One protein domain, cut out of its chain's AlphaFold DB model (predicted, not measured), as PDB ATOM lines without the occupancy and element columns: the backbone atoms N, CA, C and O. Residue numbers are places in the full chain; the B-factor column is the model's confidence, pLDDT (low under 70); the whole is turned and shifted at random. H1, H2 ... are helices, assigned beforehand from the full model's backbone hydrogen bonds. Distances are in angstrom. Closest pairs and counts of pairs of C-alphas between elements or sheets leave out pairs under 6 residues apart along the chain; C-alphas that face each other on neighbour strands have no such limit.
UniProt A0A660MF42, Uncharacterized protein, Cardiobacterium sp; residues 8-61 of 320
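Overview. This is residues 8 to 61 of the 320 residues of an uncharacterized protein of Cardiobacterium sp (UniProt A0A660MF42). One long helix, H2, runs along the longest axis like a beam, and two short helices, H1 and H3, stand crosswise to it on one side, packed on each other. The centres of the three helices make a triangle, and the links before and after H2 turn the backbone at its two ends. The printed part has 54 residues with three named helices, in the order H1, H2, H3, and no named strand; the class is all helix, with 35 of the 54 residues in the helices. The whole is compact, with a radius of gyration of the C-alphas of 9.8 A, and its C-alphas span 28 by 20 by 19 A.

Arrangement. Begin at the first printed residue with H1, residues 8 to 16, and look from there to H2, residues 26 to 42. These two touch, and the closest C-alphas are those of Val 11 and Thr 32, 6.8 A apart. H2 touches H1 with its residues 28 to 32 alone. The lines of H1 and H2 stand at 84 degrees, about perpendicular, and their centres are 12.2 A apart. Next look from H1 to H3, residues 48 to 56, which it also touches, here with 9 pairs of C-alphas within 8 A. The closest C-alphas of these two are those of Ala 15 and Ala 49, 5.6 A apart. H1 and H3 run the same way at a steep tilt of 55 degrees, with their centres 10.0 A apart. Last compare H2 and H3, which are close but not clearly touching, with 2 pairs of C-alphas within 8 A. Their closest C-alphas are those of Leu 36 and Glu 50, 7.1 A apart. The lines of H2 and H3 stand at 80 degrees, about perpendicular, and their centres are 11.8 A apart. On the backbone atoms of H1, H2 and H3 you will find every pair of O of residue i and N of residue i+4 within hydrogen-bond range.

Along the chain. Find C-alpha 8 at (-15.515, -3.514, -12.559); from there H1 runs through 9 residues, Ile 8 to Ala 16. A short link of 9 residues, 17 to 25, then leads to H2. Find C-alpha 26 at (-2.414, -11.200, -16.913), where H2 begins with Ala 26. Its 17 residues make it the longest helix, and it ends with Asp 42 at C-alpha (-5.924, 5.351, 0.442), 24.2 A from its first C-alpha. A tight link of 5 residues, 43 to 47, brings you to H3. H3 has 9 residues, from Glu 48 to Thr 56, and its last C-alpha stands at (-8.411, -13.975, -0.942). H1 and H3 are nearly equal in length, 12.3 A and 12.2 A from first to last C-alpha. After H3 come residues 57 to 61, which hold no named element.

Size, cuts and confidence. The two C-alphas farthest apart are those of Asp 22, in the link before H2, and Gly 43, in the link after it, at 27.7 A. From the first to the last printed C-alpha, Ile 8 to Ala 61, the distance is 20.1 A. The residues run from 8 to 61, and the printed part has no cut. Neither link between the helices is long. In the B-factor column of this predicted model the mean pLDDT of the printed part is 83.7, with means of 90 in H1, 81 in H2 and 85 in H3. Two printed residues, 43 and 61, are under 70.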
ATOM      1  N   ILE A   8     -14.345  -2.936 -13.236       87.06
ATOM      2  CA  ILE A   8     -15.515  -3.514 -12.559       87.06
ATOM      3  C   ILE A   8     -15.766  -4.959 -13.023       87.06
ATOM      4  O   ILE A   8     -15.955  -5.857 -12.199       87.06
ATOM      5  N   ASP A   9     -15.697  -5.210 -14.332       90.06
ATOM      6  CA  ASP A   9     -15.892  -6.548 -14.902       90.06
ATOM      7  C   ASP A   9     -14.765  -7.508 -14.494       90.06
ATOM      8  O   ASP A   9     -15.007  -8.687 -14.218       90.06
ATOM      9  N   ALA A  10     -13.530  -7.003 -14.422       89.62
ATOM     10  CA  ALA A  10     -12.375  -7.777 -13.984       89.62
ATOM     11  C   ALA A  10     -12.473  -8.176 -12.501       89.62
ATOM     12  O   ALA A  10     -12.240  -9.341 -12.168       89.62
ATOM     13  N   VAL A  11     -12.873  -7.246 -11.624       91.06
ATOM     14  CA  VAL A  11     -13.122  -7.508 -10.195       91.06
ATOM     15  C   VAL A  11     -14.205  -8.571 -10.024       91.06
ATOM     16  O   VAL A  11     -13.991  -9.552  -9.314       91.06
ATOM     17  N   ALA A  12     -15.336  -8.437 -10.721       90.69
ATOM     18  CA  ALA A  12     -16.436  -9.392 -10.620       90.69
ATOM     19  C   ALA A  12     -16.020 -10.811 -11.043       90.69
ATOM     20  O   ALA A  12     -16.352 -11.790 -10.368       90.69
ATOM     21  N   ARG A  13     -15.256 -10.941 -12.135       91.12
ATOM     22  CA  ARG A  13     -14.753 -12.241 -12.615       91.12
ATOM     23  C   ARG A  13     -13.746 -12.866 -11.663       91.12
ATOM     24  O   ARG A  13     -13.849 -14.058 -11.377       91.12
ATOM     25  N   LEU A  14     -12.808 -12.073 -11.150       91.94
ATOM     26  CA  LEU A  14     -11.840 -12.541 -10.163       91.94
ATOM     27  C   LEU A  14     -12.537 -12.985  -8.877       91.94
ATOM     28  O   LEU A  14     -12.238 -14.062  -8.364       91.94
ATOM     29  N   ALA A  15     -13.502 -12.206  -8.384       89.56
ATOM     30  CA  ALA A  15     -14.264 -12.529  -7.182       89.56
ATOM     31  C   ALA A  15     -15.064 -13.830  -7.362       89.56
ATOM     32  O   ALA A  15     -14.987 -14.724  -6.519       89.56
ATOM     33  N   ALA A  16     -15.755 -13.986  -8.498       90.00
ATOM     34  CA  ALA A  16     -16.501 -15.201  -8.830       90.00
ATOM     35  C   ALA A  16     -15.600 -16.442  -8.961       90.00
ATOM     36  O   ALA A  16     -16.014 -17.551  -8.620       90.00
ATOM     37  N   ALA A  17     -14.362 -16.264  -9.426       88.88
ATOM     38  CA  ALA A  17     -13.368 -17.330  -9.519       88.88
ATOM     39  C   ALA A  17     -12.620 -17.599  -8.199       88.88
ATOM     40  O   ALA A  17     -11.770 -18.491  -8.160       88.88
ATOM     41  N   GLY A  18     -12.915 -16.859  -7.125       83.56
ATOM     42  CA  GLY A  18     -12.240 -16.988  -5.832       83.56
ATOM     43  C   GLY A  18     -10.799 -16.473  -5.833       83.56
ATOM     44  O   GLY A  18      -9.963 -17.026  -5.126       83.56
ATOM     45  N   GLY A  19     -10.492 -15.459  -6.646       81.19
ATOM     46  CA  GLY A  19      -9.165 -14.844  -6.734       81.19
ATOM     47  C   GLY A  19      -8.171 -15.587  -7.631       81.19
ATOM     48  O   GLY A  19      -6.974 -15.331  -7.571       81.19
ATOM     49  N   LYS A  20      -8.623 -16.524  -8.473       85.12
ATOM     50  CA  LYS A  20      -7.716 -17.234  -9.383       85.12
ATOM     51  C   LYS A  20      -7.231 -16.318 -10.509       85.12
ATOM     52  O   LYS A  20      -8.035 -15.780 -11.266       85.12
ATOM     53  N   GLN A  21      -5.911 -16.184 -10.629       83.75
ATOM     54  CA  GLN A  21      -5.248 -15.291 -11.585       83.75
ATOM     55  C   GLN A  21      -5.614 -15.568 -13.053       83.75
ATOM     56  O   GLN A  21      -5.630 -14.646 -13.864       83.75
ATOM     57  N   ASP A  22      -5.935 -16.814 -13.402       87.88
ATOM     58  CA  ASP A  22      -6.308 -17.237 -14.757       87.88
ATOM     59  C   ASP A  22      -7.734 -16.824 -15.171       87.88
ATOM     60  O   ASP A  22      -8.105 -16.981 -16.335       87.88
ATOM     61  N   ALA A  23      -8.527 -16.258 -14.255       88.19
ATOM     62  CA  ALA A  23      -9.879 -15.778 -14.537       88.19
ATOM     63  C   ALA A  23      -9.920 -14.536 -15.446       88.19
ATOM     64  O   ALA A  23     -10.966 -14.234 -16.028       88.19
ATOM     65  N   VAL A  24      -8.803 -13.812 -15.568       89.88
ATOM     66  CA  VAL A  24      -8.651 -12.633 -16.432       89.88
ATOM     67  C   VAL A  24      -7.266 -12.633 -17.097       89.88
ATOM     68  O   VAL A  24      -6.345 -13.295 -16.615       89.88
ATOM     69  N   PRO A  25      -7.060 -11.893 -18.200       91.50
ATOM     70  CA  PRO A  25      -5.736 -11.741 -18.795       91.50
ATOM     71  C   PRO A  25      -4.717 -11.165 -17.801       91.50
ATOM     72  O   PRO A  25      -5.043 -10.266 -17.032       91.50
ATOM     73  N   ALA A  26      -3.454 -11.596 -17.873       84.31
ATOM     74  CA  ALA A  26      -2.414 -11.200 -16.913       84.31
ATOM     75  C   ALA A  26      -2.240  -9.672 -16.758       84.31
ATOM     76  O   ALA A  26      -2.054  -9.179 -15.649       84.31
ATOM     77  N   ALA A  27      -2.350  -8.912 -17.852       83.69
ATOM     78  CA  ALA A  27      -2.279  -7.448 -17.809       83.69
ATOM     79  C   ALA A  27      -3.481  -6.815 -17.082       83.69
ATOM     80  O   ALA A  27      -3.330  -5.815 -16.383       83.69
ATOM     81  N   VAL A  28      -4.667  -7.414 -17.226       87.06
ATOM     82  CA  VAL A  28      -5.891  -6.991 -16.532       87.06
ATOM     83  C   VAL A  28      -5.794  -7.359 -15.053       87.06
ATOM     84  O   VAL A  28      -6.052  -6.507 -14.213       87.06
ATOM     85  N   TYR A  29      -5.313  -8.565 -14.734       86.38
ATOM     86  CA  TYR A  29      -5.044  -8.993 -13.360       86.38
ATOM     87  C   TYR A  29      -4.122  -8.013 -12.633       86.38
ATOM     88  O   TYR A  29      -4.488  -7.487 -11.586       86.38
ATOM     89  N   ALA A  30      -2.957  -7.715 -13.221       80.44
ATOM     90  CA  ALA A  30      -1.987  -6.796 -12.635       80.44
ATOM     91  C   ALA A  30      -2.602  -5.410 -12.387       80.44
ATOM     92  O   ALA A  30      -2.486  -4.875 -11.288       80.44
ATOM     93  N   ARG A  31      -3.334  -4.863 -13.366       83.75
ATOM     94  CA  ARG A  31      -4.022  -3.574 -13.221       83.75
ATOM     95  C   ARG A  31      -5.076  -3.600 -12.112       83.75
ATOM     96  O   ARG A  31      -5.150  -2.645 -11.340       83.75
ATOM     97  N   THR A  32      -5.886  -4.654 -12.026       86.62
ATOM     98  CA  THR A  32      -6.925  -4.795 -10.995       86.62
ATOM     99  C   THR A  32      -6.311  -4.912  -9.603       86.62
ATOM    100  O   THR A  32      -6.750  -4.207  -8.700       86.62
ATOM    101  N   VAL A  33      -5.252  -5.713  -9.439       84.75
ATOM    102  CA  VAL A  33      -4.503  -5.830  -8.177       84.75
ATOM    103  C   VAL A  33      -3.899  -4.488  -7.769       84.75
ATOM    104  O   VAL A  33      -4.111  -4.054  -6.643       84.75
ATOM    105  N   THR A  34      -3.210  -3.785  -8.673       80.75
ATOM    106  CA  THR A  34      -2.650  -2.452  -8.388       80.75
ATOM    107  C   THR A  34      -3.734  -1.451  -7.989       80.75
ATOM    108  O   THR A  34      -3.569  -0.722  -7.017       80.75
ATOM    109  N   THR A  35      -4.865  -1.438  -8.696       83.69
ATOM    110  CA  THR A  35      -5.978  -0.522  -8.391       83.69
ATOM    111  C   THR A  35      -6.582  -0.816  -7.014       83.69
ATOM    112  O   THR A  35      -6.818   0.108  -6.241       83.69
ATOM    113  N   LEU A  36      -6.776  -2.095  -6.674       84.88
ATOM    114  CA  LEU A  36      -7.253  -2.515  -5.354       84.88
ATOM    115  C   LEU A  36      -6.261  -2.170  -4.241       84.88
ATOM    116  O   LEU A  36      -6.683  -1.688  -3.194       84.88
ATOM    117  N   LEU A  37      -4.957  -2.367  -4.469       79.25
ATOM    118  CA  LEU A  37      -3.915  -1.950  -3.526       79.25
ATOM    119  C   LEU A  37      -3.986  -0.451  -3.249       79.25
ATOM    120  O   LEU A  37      -3.957  -0.063  -2.089       79.25
ATOM    121  N   HIS A  38      -4.139   0.379  -4.282       75.75
ATOM    122  CA  HIS A  38      -4.252   1.826  -4.102       75.75
ATOM    123  C   HIS A  38      -5.469   2.188  -3.252       75.75
ATOM    124  O   HIS A  38      -5.317   2.916  -2.281       75.75
ATOM    125  N   LYS A  39      -6.643   1.599  -3.530       81.44
ATOM    126  CA  LYS A  39      -7.840   1.805  -2.696       81.44
ATOM    127  C   LYS A  39      -7.603   1.395  -1.238       81.44
ATOM    128  O   LYS A  39      -7.990   2.116  -0.325       81.44
ATOM    129  N   ILE A  40      -6.945   0.254  -1.008       76.06
ATOM    130  CA  ILE A  40      -6.587  -0.212   0.341       76.06
ATOM    131  C   ILE A  40      -5.652   0.790   1.033       76.06
ATOM    132  O   ILE A  40      -5.859   1.104   2.203       76.06
ATOM    133  N   TYR A  41      -4.643   1.298   0.324       73.19
ATOM    134  CA  TYR A  41      -3.665   2.253   0.851       73.19
ATOM    135  C   TYR A  41      -4.267   3.637   1.117       73.19
ATOM    136  O   TYR A  41      -3.928   4.264   2.116       73.19
ATOM    137  N   ASP A  42      -5.197   4.089   0.276       70.31
ATOM    138  CA  ASP A  42      -5.924   5.351   0.442       70.31
ATOM    139  C   ASP A  42      -6.954   5.315   1.586       70.31
ATOM    140  O   ASP A  42      -7.454   6.368   1.994       70.31
ATOM    141  N   GLY A  43      -7.262   4.124   2.116       69.88
ATOM    142  CA  GLY A  43      -8.350   3.918   3.071       69.88
ATOM    143  C   GLY A  43      -9.734   4.058   2.430       69.88
ATOM    144  O   GLY A  43     -10.709   4.359   3.123       69.88
ATOM    145  N   ASP A  44      -9.821   3.864   1.114       80.56
ATOM    146  CA  ASP A  44     -11.062   3.976   0.361       80.56
ATOM    147  C   ASP A  44     -12.044   2.856   0.714       80.56
ATOM    148  O   ASP A  44     -11.690   1.750   1.133       80.56
ATOM    149  N   TYR A  45     -13.324   3.132   0.474       82.00
ATOM    150  CA  TYR A  45     -14.363   2.122   0.596       82.00
ATOM    151  C   TYR A  45     -14.176   1.008  -0.449       82.00
ATOM    152  O   TYR A  45     -14.128   1.266  -1.659       82.00
ATOM    153  N   LEU A  46     -14.125  -0.233   0.037       86.88
ATOM    154  CA  LEU A  46     -14.161  -1.446  -0.774       86.88
ATOM    155  C   LEU A  46     -15.585  -2.005  -0.806       86.88
ATOM    156  O   LEU A  46     -16.207  -2.175   0.246       86.88
ATOM    157  N   ASP A  47     -16.086  -2.333  -1.995       89.44
ATOM    158  CA  ASP A  47     -17.348  -3.067  -2.117       89.44
ATOM    159  C   ASP A  47     -17.203  -4.544  -1.685       89.44
ATOM    160  O   ASP A  47     -16.134  -4.990  -1.257       89.44
ATOM    161  N   GLU A  48     -18.282  -5.331  -1.747       88.00
ATOM    162  CA  GLU A  48     -18.259  -6.740  -1.322       88.00
ATOM    163  C   GLU A  48     -17.297  -7.613  -2.146       88.00
ATOM    164  O   GLU A  48     -16.625  -8.483  -1.582       88.00
ATOM    165  N   ALA A  49     -17.205  -7.389  -3.459       88.50
ATOM    166  CA  ALA A  49     -16.342  -8.161  -4.349       88.50
ATOM    167  C   ALA A  49     -14.871  -7.768  -4.161       88.50
ATOM    168  O   ALA A  49     -14.005  -8.636  -4.060       88.50
ATOM    169  N   GLU A  50     -14.594  -6.475  -4.034       89.81
ATOM    170  CA  GLU A  50     -13.268  -5.945  -3.717       89.81
ATOM    171  C   GLU A  50     -12.805  -6.388  -2.321       89.81
ATOM    172  O   GLU A  50     -11.662  -6.805  -2.155       89.81
ATOM    173  N   THR A  51     -13.698  -6.385  -1.324       86.44
ATOM    174  CA  THR A  51     -13.414  -6.874   0.037       86.44
ATOM    175  C   THR A  51     -13.112  -8.370   0.040       86.44
ATOM    176  O   THR A  51     -12.226  -8.824   0.771       86.44
ATOM    177  N   LEU A  52     -13.836  -9.153  -0.765       85.88
ATOM    178  CA  LEU A  52     -13.542 -10.571  -0.948       85.88
ATOM    179  C   LEU A  52     -12.143 -10.746  -1.544       85.88
ATOM    180  O   LEU A  52     -11.348 -11.491  -0.978       85.88
ATOM    181  N   LEU A  53     -11.826 -10.028  -2.626       87.69
ATOM    182  CA  LEU A  53     -10.514 -10.089  -3.272       87.69
ATOM    183  C   LEU A  53      -9.379  -9.641  -2.353       87.69
ATOM    184  O   LEU A  53      -8.352 -10.310  -2.308       87.69
ATOM    185  N   ALA A  54      -9.568  -8.586  -1.562       82.50
ATOM    186  CA  ALA A  54      -8.581  -8.125  -0.586       82.50
ATOM    187  C   ALA A  54      -8.230  -9.195   0.465       82.50
ATOM    188  O   ALA A  54      -7.136  -9.194   1.022       82.50
ATOM    189  N   ARG A  55      -9.153 -10.126   0.741       78.81
ATOM    190  CA  ARG A  55      -8.948 -11.230   1.692       78.81
ATOM    191  C   ARG A  55      -8.430 -12.506   1.038       78.81
ATOM    192  O   ARG A  55      -7.832 -13.326   1.731       78.81
ATOM    193  N   THR A  56      -8.719 -12.720  -0.242       80.62
ATOM    194  CA  THR A  56      -8.411 -13.975  -0.942       80.62
ATOM    195  C   THR A  56      -7.157 -13.893  -1.796       80.62
ATOM    196  O   THR A  56      -6.485 -14.912  -1.942       80.62
ATOM    197  N   LEU A  57      -6.822 -12.717  -2.335       83.44
ATOM    198  CA  LEU A  57      -5.614 -12.515  -3.125       83.44
ATOM    199  C   LEU A  57      -4.398 -12.380  -2.203       83.44
ATOM    200  O   LEU A  57      -4.347 -11.439  -1.406       83.44
ATOM    201  N   PRO A  58      -3.394 -13.269  -2.314       73.38
ATOM    202  CA  PRO A  58      -2.156 -13.166  -1.545       73.38
ATOM    203  C   PRO A  58      -1.446 -11.823  -1.739       73.38
ATOM    204  O   PRO A  58      -0.818 -11.313  -0.819       73.38
ATOM    205  N   GLU A  59      -1.571 -11.228  -2.925       74.94
ATOM    206  CA  GLU A  59      -0.994  -9.932  -3.263       74.94
ATOM    207  C   GLU A  59      -1.642  -8.786  -2.480       74.94
ATOM    208  O   GLU A  59      -0.989  -7.771  -2.258       74.94
ATOM    209  N   LEU A  60      -2.899  -8.937  -2.064       73.75
ATOM    210  CA  LEU A  60      -3.641  -7.936  -1.296       73.75
ATOM    211  C   LEU A  60      -3.655  -8.241   0.210       73.75
ATOM    212  O   LEU A  60      -4.166  -7.449   0.998       73.75
ATOM    213  N   ALA A  61      -3.109  -9.393   0.611       61.75
ATOM    214  CA  ALA A  61      -3.138  -9.860   1.984       61.75
ATOM    215  C   ALA A  61      -2.084  -9.144   2.847       61.75
ATOM    216  O   ALA A  61      -0.881  -9.235   2.605       61.75
TER     217      ALA A  61